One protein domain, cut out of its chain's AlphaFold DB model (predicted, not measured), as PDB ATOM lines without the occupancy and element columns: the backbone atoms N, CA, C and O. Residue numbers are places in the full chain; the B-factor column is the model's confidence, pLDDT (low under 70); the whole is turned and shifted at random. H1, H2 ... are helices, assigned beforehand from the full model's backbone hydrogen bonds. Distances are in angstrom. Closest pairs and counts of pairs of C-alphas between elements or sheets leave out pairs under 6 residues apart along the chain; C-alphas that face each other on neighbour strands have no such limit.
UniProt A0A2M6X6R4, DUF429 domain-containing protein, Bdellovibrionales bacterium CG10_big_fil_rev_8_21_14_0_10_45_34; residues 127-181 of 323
ATOM      1  N   CYS A 127      95.697 149.717 156.304       94.44
ATOM      2  CA  CYS A 127      96.691 149.082 157.171       94.44
ATOM      3  C   CYS A 127      96.541 147.566 157.291       94.44
ATOM      4  O   CYS A 127      97.545 146.899 157.515       94.44
ATOM      5  N   LEU A 128      95.337 147.011 157.128       93.75
ATOM      6  CA  LEU A 128      95.141 145.560 157.211       93.75
ATOM      7  C   LEU A 128      95.717 144.814 156.009       93.75
ATOM      8  O   LEU A 128      96.142 143.673 156.143       93.75
ATOM      9  N   ASN A 129      95.773 145.486 154.860       90.31
ATOM     10  CA  ASN A 129      96.289 144.939 153.608       90.31
ATOM     11  C   ASN A 129      97.493 145.756 153.107       90.31
ATOM     12  O   ASN A 129      97.736 145.865 151.900       90.31
ATOM     13  N   CYS A 130      98.218 146.401 154.023       88.50
ATOM     14  CA  CYS A 130      99.350 147.243 153.674       88.50
ATOM     15  C   CYS A 130     100.564 146.368 153.361       88.50
ATOM     16  O   CYS A 130     100.954 145.528 154.162       88.50
ATOM     17  N   GLY A 131     101.196 146.594 152.206       86.38
ATOM     18  CA  GLY A 131     102.447 145.916 151.846       86.38
ATOM     19  C   GLY A 131     103.697 146.549 152.465       86.38
ATOM     20  O   GLY A 131     104.799 146.056 152.253       86.38
ATOM     21  N   VAL A 132     103.553 147.663 153.190       88.38
ATOM     22  CA  VAL A 132     104.674 148.349 153.841       88.38
ATOM     23  C   VAL A 132     104.913 147.713 155.203       88.38
ATOM     24  O   VAL A 132     104.036 147.747 156.063       88.38
ATOM     25  N   GLN A 133     106.119 147.193 155.424       87.06
ATOM     26  CA  GLN A 133     106.572 146.840 156.764       87.06
ATOM     27  C   GLN A 133     106.854 148.131 157.536       87.06
ATOM     28  O   GLN A 133     107.812 148.845 157.246       87.06
ATOM     29  N   CYS A 134     105.988 148.460 158.488       88.88
ATOM     30  CA  CYS A 134     106.193 149.571 159.408       88.88
ATOM     31  C   CYS A 134     106.266 149.054 160.844       88.88
ATOM     32  O   CYS A 134     105.443 148.235 161.245       88.88
ATOM     33  N   GLU A 135     107.221 149.565 161.619       89.19
ATOM     34  CA  GLU A 135     107.360 149.243 163.047       89.19
ATOM     35  C   GLU A 135     106.177 149.778 163.859       89.19
ATOM     36  O   GLU A 135     105.693 149.129 164.783       89.19
ATOM     37  N   SER A 136     105.693 150.970 163.495       89.50
ATOM     38  CA  SER A 136     104.538 151.601 164.118       89.50
ATOM     39  C   SER A 136     103.800 152.509 163.131       89.50
ATOM     40  O   SER A 136     104.342 152.943 162.107       89.50
ATOM     41  N   TYR A 137     102.537 152.821 163.424       89.38
ATOM     42  CA  TYR A 137     101.758 153.712 162.563       89.38
ATOM     43  C   TYR A 137     102.178 155.181 162.706       89.38
ATOM     44  O   TYR A 137     101.879 155.987 161.828       89.38
ATOM     45  N   GLU A 138     102.886 155.549 163.774       91.31
ATOM     46  CA  GLU A 138     103.448 156.883 163.984       91.31
ATOM     47  C   GLU A 138     104.598 157.178 163.013       91.31
ATOM     48  O   GLU A 138     104.721 158.311 162.543       91.31
ATOM     49  N   THR A 139     105.394 156.164 162.663       92.75
ATOM     50  CA  THR A 139     106.536 156.274 161.738       92.75
ATOM     51  C   THR A 139     106.223 155.779 160.323       92.75
ATOM     52  O   THR A 139     106.990 156.036 159.399       92.75
ATOM     53  N   CYS A 140     105.072 155.127 160.118       94.62
ATOM     54  CA  CYS A 140     104.663 154.579 158.823       94.62
ATOM     55  C   CYS A 140     104.655 155.637 157.704       94.62
ATOM     56  O   CYS A 140     104.025 156.689 157.831       94.62
ATOM     57  N   THR A 141     105.300 155.353 156.577       95.44
ATOM     58  CA  THR A 141     105.396 156.265 155.422       95.44
ATOM     59  C   THR A 141     104.283 156.072 154.391       95.44
ATOM     60  O   THR A 141     104.233 156.805 153.406       95.44
ATOM     61  N   ALA A 142     103.371 155.118 154.608       95.50
ATOM     62  CA  ALA A 142     102.252 154.883 153.703       95.50
ATOM     63  C   ALA A 142     101.339 156.119 153.609       95.50
ATOM     64  O   ALA A 142     101.019 156.746 154.622       95.50
ATOM     65  N   GLU A 143     100.884 156.430 152.393       95.69
ATOM     66  CA  GLU A 143     100.124 157.644 152.050       95.69
ATOM     67  C   GLU A 143      98.942 157.908 153.002       95.69
ATOM     68  O   GLU A 143      98.816 159.003 153.548       95.69
ATOM     69  N   HIS A 144      98.121 156.887 153.268       95.81
ATOM     70  CA  HIS A 144      96.952 156.990 154.147       95.81
ATOM     71  C   HIS A 144      97.319 157.318 155.599       95.81
ATOM     72  O   HIS A 144      96.677 158.160 156.224       95.81
ATOM     73  N   ASN A 145      98.392 156.727 156.131       95.62
ATOM     74  CA  ASN A 145      98.857 157.029 157.484       95.62
ATOM     75  C   ASN A 145      99.463 158.427 157.572       95.62
ATOM     76  O   ASN A 145      99.184 159.150 158.526       95.62
ATOM     77  N   VAL A 146     100.252 158.838 156.575       96.06
ATOM     78  CA  VAL A 146     100.793 160.203 156.502       96.06
ATOM     79  C   VAL A 146      99.653 161.223 156.489       96.06
ATOM     80  O   VAL A 146      99.679 162.185 157.263       96.06
ATOM     81  N   TRP A 147      98.626 160.984 155.669       97.00
ATOM     82  CA  TRP A 147      97.444 161.834 155.597       97.00
ATOM     83  C   TRP A 147      96.684 161.875 156.928       97.00
ATOM     84  O   TRP A 147      96.441 162.964 157.448       97.00
ATOM     85  N   MET A 148      96.375 160.719 157.532       96.00
ATOM     86  CA  MET A 148      95.651 160.662 158.809       96.00
ATOM     87  C   MET A 148      96.419 161.331 159.949       96.00
ATOM     88  O   MET A 148      95.816 162.072 160.726       96.00
ATOM     89  N   ARG A 149      97.748 161.161 160.036       95.44
ATOM     90  CA  ARG A 149      98.569 161.882 161.024       95.44
ATOM     91  C   ARG A 149      98.465 163.388 160.836       95.44
ATOM     92  O   ARG A 149      98.240 164.109 161.808       95.44
ATOM     93  N   ALA A 150      98.607 163.873 159.604       95.38
ATOM     94  CA  ALA A 150      98.509 165.300 159.310       95.38
ATOM     95  C   ALA A 150      97.114 165.855 159.649       95.38
ATOM     96  O   ALA A 150      97.000 166.886 160.319       95.38
ATOM     97  N   ALA A 151      96.058 165.142 159.250       94.44
ATOM     98  CA  ALA A 151      94.671 165.472 159.561       94.44
ATOM     99  C   ALA A 151      94.429 165.519 161.082       94.44
ATOM    100  O   ALA A 151      93.912 166.514 161.599       94.44
ATOM    101  N   HIS A 152      94.907 164.507 161.811       94.38
ATOM    102  CA  HIS A 152      94.804 164.414 163.264       94.38
ATOM    103  C   HIS A 152      95.543 165.543 163.989       94.38
ATOM    104  O   HIS A 152      94.982 166.176 164.885       94.38
ATOM    105  N   LEU A 153      96.777 165.857 163.589       93.88
ATOM    106  CA  LEU A 153      97.539 166.968 164.164       93.88
ATOM    107  C   LEU A 153      96.836 168.311 163.941       93.88
ATOM    108  O   LEU A 153      96.780 169.139 164.853       93.88
ATOM    109  N   ASN A 154      96.265 168.525 162.756       93.06
ATOM    110  CA  ASN A 154      95.500 169.734 162.460       93.06
ATOM    111  C   ASN A 154      94.230 169.837 163.312       93.06
ATOM    112  O   ASN A 154      93.906 170.924 163.791       93.06
ATOM    113  N   GLN A 155      93.554 168.722 163.574       91.94
ATOM    114  CA  GLN A 155      92.387 168.713 164.449       91.94
ATOM    115  C   GLN A 155      92.750 168.908 165.921       91.94
ATOM    116  O   GLN A 155      92.067 169.651 166.624       91.94
ATOM    117  N   LYS A 156      93.856 168.322 166.389       91.88
ATOM    118  CA  LYS A 156      94.351 168.490 167.762       91.88
ATOM    119  C   LYS A 156      94.663 169.955 168.092       91.88
ATOM    120  O   LYS A 156      94.429 170.388 169.220       91.88
ATOM    121  N   LYS A 157      95.117 170.739 167.101       92.56
ATOM    122  CA  LYS A 157      95.281 172.202 167.228       92.56
ATOM    123  C   LYS A 157      93.950 172.920 167.484       92.56
ATOM    124  O   LYS A 157      93.931 173.890 168.233       92.56
ATOM    125  N   LYS A 158      92.846 172.444 166.893       89.88
ATOM    126  CA  LYS A 158      91.494 173.003 167.079       89.88
ATOM    127  C   LYS A 158      90.831 172.513 168.372       89.88
ATOM    128  O   LYS A 158      90.166 173.284 169.054       89.88
ATOM    129  N   LYS A 159      91.001 171.232 168.718       89.19
ATOM    130  CA  LYS A 159      90.406 170.582 169.896       89.19
ATOM    131  C   LYS A 159      91.463 169.793 170.671       89.19
ATOM    132  O   LYS A 159      91.916 168.738 170.227       89.19
ATOM    133  N   LYS A 160      91.785 170.255 171.888       78.12
ATOM    134  CA  LYS A 160      92.826 169.654 172.748       78.12
ATOM    135  C   LYS A 160      92.598 168.164 173.056       78.12
ATOM    136  O   LYS A 160      93.566 167.420 173.156       78.12
ATOM    137  N   ARG A 161      91.341 167.721 173.196       81.44
ATOM    138  CA  ARG A 161      90.963 166.335 173.546       81.44
ATOM    139  C   ARG A 161      90.436 165.565 172.329       81.44
ATOM    140  O   ARG A 161      89.312 165.077 172.341       81.44
ATOM    141  N   THR A 162      91.227 165.500 171.261       85.50
ATOM    142  CA  THR A 162      90.893 164.683 170.083       85.50
ATOM    143  C   THR A 162      91.366 163.249 170.321       85.50
ATOM    144  O   THR A 162      92.535 163.046 170.647       85.50
ATOM    145  N   LYS A 163      90.469 162.262 170.186       86.75
ATOM    146  CA  LYS A 163      90.837 160.840 170.282       86.75
ATOM    147  C   LYS A 163      91.822 160.490 169.167       86.75
ATOM    148  O   LYS A 163      91.693 160.988 168.047       86.75
ATOM    149  N   HIS A 164      92.810 159.663 169.486       88.94
ATOM    150  CA  HIS A 164      93.697 159.103 168.473       88.94
ATOM    151  C   HIS A 164      92.891 158.208 167.529       88.94
ATOM    152  O   HIS A 164      91.965 157.527 167.969       88.94
ATOM    153  N   TYR A 165      93.224 158.258 166.241       93.00
ATOM    154  CA  TYR A 165      92.666 157.333 165.262       93.00
ATOM    155  C   TYR A 165      93.387 155.986 165.377       93.00
ATOM    156  O   TYR A 165      94.546 155.922 165.795       93.00
ATOM    157  N   THR A 166      92.706 154.915 164.996       94.31
ATOM    158  CA  THR A 166      93.224 153.548 164.991       94.31
ATOM    159  C   THR A 166      93.288 153.040 163.557       94.31
ATOM    160  O   THR A 166      92.275 152.631 162.998       94.31
ATOM    161  N   PRO A 167      94.468 153.020 162.928       93.81
ATOM    162  CA  PRO A 167      94.573 152.834 161.481       93.81
ATOM    163  C   PRO A 167      94.141 151.452 160.973       93.81
ATOM    164  O   PRO A 167      93.954 151.267 159.777       93.81
ATOM    165  N   TYR A 168      93.988 150.476 161.868       93.31
ATOM    166  CA  TYR A 168      93.468 149.144 161.559       93.31
ATOM    167  C   TYR A 168      91.936 149.041 161.686       93.31
ATOM    168  O   TYR A 168      91.382 148.012 161.311       93.31
ATOM    169  N   THR A 169      91.242 150.075 162.187       95.94
ATOM    170  CA  THR A 169      89.764 150.140 162.170       95.94
ATOM    171  C   THR A 169      89.195 151.338 161.414       95.94
ATOM    172  O   THR A 169      88.103 151.231 160.853       95.94
ATOM    173  N   ASP A 170      89.938 152.443 161.372       95.88
ATOM    174  CA  ASP A 170      89.593 153.705 160.721       95.88
ATOM    175  C   ASP A 170      90.132 153.774 159.289       95.88
ATOM    176  O   ASP A 170      91.270 153.369 159.037       95.88
ATOM    177  N   ARG A 171      89.365 154.364 158.364       97.31
ATOM    178  CA  ARG A 171      89.871 154.826 157.065       97.31
ATOM    179  C   ARG A 171      89.956 156.350 157.062       97.31
ATOM    180  O   ARG A 171      89.464 157.062 157.942       97.31
ATOM    181  N   CYS A 172      90.592 156.883 156.025       97.38
ATOM    182  CA  CYS A 172      90.713 158.331 155.868       97.38
ATOM    183  C   CYS A 172      89.350 159.024 155.677       97.38
ATOM    184  O   CYS A 172      89.186 160.182 156.071       97.38
ATOM    185  N   VAL A 173      88.369 158.329 155.086       97.44
ATOM    186  CA  VAL A 173      87.058 158.907 154.762       97.44
ATOM    187  C   VAL A 173      86.219 159.181 156.009       97.44
ATOM    188  O   VAL A 173      85.636 160.259 156.095       97.44
ATOM    189  N   GLU A 174      86.228 158.305 157.025       96.62
ATOM    190  CA  GLU A 174      85.512 158.572 158.280       96.62
ATOM    191  C   GLU A 174      86.077 159.811 158.971       96.62
ATOM    192  O   GLU A 174      85.330 160.655 159.475       96.62
ATOM    193  N   TYR A 175      87.406 159.960 158.951       95.56
ATOM    194  CA  TYR A 175      88.059 161.128 159.524       95.56
ATOM    195  C   TYR A 175      87.680 162.412 158.781       95.56
ATOM    196  O   TYR A 175      87.383 163.425 159.423       95.56
ATOM    197  N   TYR A 176      87.686 162.367 157.445       96.31
ATOM    198  CA  TYR A 176      87.297 163.482 156.585       96.31
ATOM    199  C   TYR A 176      85.849 163.910 156.851       96.31
ATOM    200  O   TYR A 176      85.610 165.068 157.200       96.31
ATOM    201  N   VAL A 177      84.906 162.966 156.781       96.00
ATOM    202  CA  VAL A 177      83.474 163.207 157.008       96.00
ATOM    203  C   VAL A 177      83.221 163.787 158.402       96.00
ATOM    204  O   VAL A 177      82.444 164.728 158.553       96.00
ATOM    205  N   SER A 178      83.933 163.295 159.418       94.19
ATOM    206  CA  SER A 178      83.706 163.714 160.804       94.19
ATOM    207  C   SER A 178      84.256 165.099 161.155       94.19
ATOM    208  O   SER A 178      83.791 165.722 162.114       94.19
ATOM    209  N   HIS A 179      85.263 165.593 160.424       93.25
ATOM    210  CA  HIS A 179      86.041 166.759 160.868       93.25
ATOM    211  C   HIS A 179      86.281 167.845 159.818       93.25
ATOM    212  O   HIS A 179      86.719 168.938 160.190       93.25
ATOM    213  N   MET A 180      86.071 167.561 158.532       93.44
ATOM    214  CA  MET A 180      86.468 168.451 157.434       93.44
ATOM    215  C   MET A 180      85.299 168.969 156.590       93.44
ATOM    216  O   MET A 180      85.528 169.804 155.718       93.44
ATOM    217  N   LEU A 181      84.074 168.511 156.856       94.81
ATOM    218  CA  LEU A 181      82.860 168.958 156.171       94.81
ATOM    219  C   LEU A 181      82.220 170.190 156.829       94.81
ATOM    220  O   LEU A 181      82.691 170.699 157.847       94.81
TER     221      LEU A 181
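This is residues 127 to 181 of the 323 residues of the protein "DUF429 domain-containing protein" of Bdellovibrionales bacterium CG10_big_fil_rev_8_21_14_0_10_45_34 (UniProt A0A2M6X6R4). A long helix, H1, and a short helix, H2, lie side by side and point the same way, joined by a long link that runs back along the pair. The stretch before H1, residues 127 to 142, has no named element and loops round at the end of the domain where H1 begins. The printed part has 55 residues with two named helices, H1 then H2, and no named strand; the class is all helix, though under half of the residues, 24 of 55, are in named elements. The whole is compact, with a radius of gyration of the C-alphas of 11.3 A, and elongated in outline, spanning 32 by 19 by 15 A.

H1, the longest helix, is residues 143 to 158 and measures 23.2 A from first to last C-alpha. It begins with C-alpha 143 at (100.124, 157.644, 152.050) and ends with C-alpha 158 at (91.494, 173.003, 167.079). H2 is residues 172 to 179, 10.9 A from first to last C-alpha, and ends with C-alpha 179 at (86.041, 166.759, 160.868).

H1 and H2 touch, with 6 pairs of C-alphas within 8 A. Their closest C-alphas are those of Met 148 and Cys 172, 6.2 A apart. The two helices stand at a shallow tilt of 13 degrees and run the same way. Their centres are 10.6 A apart. In H2 every O i to N i+4 pair is within hydrogen-bond range; in H1 it is 11 of 12.

The two C-alphas farthest apart are those of Gly 131 and Lys 160, at 33.1 A. The link from H1 to H2, residues 159 to 171, is long. The printed part has no cut. The mean pLDDT of the printed part is 92.6, and no printed residue is under 70.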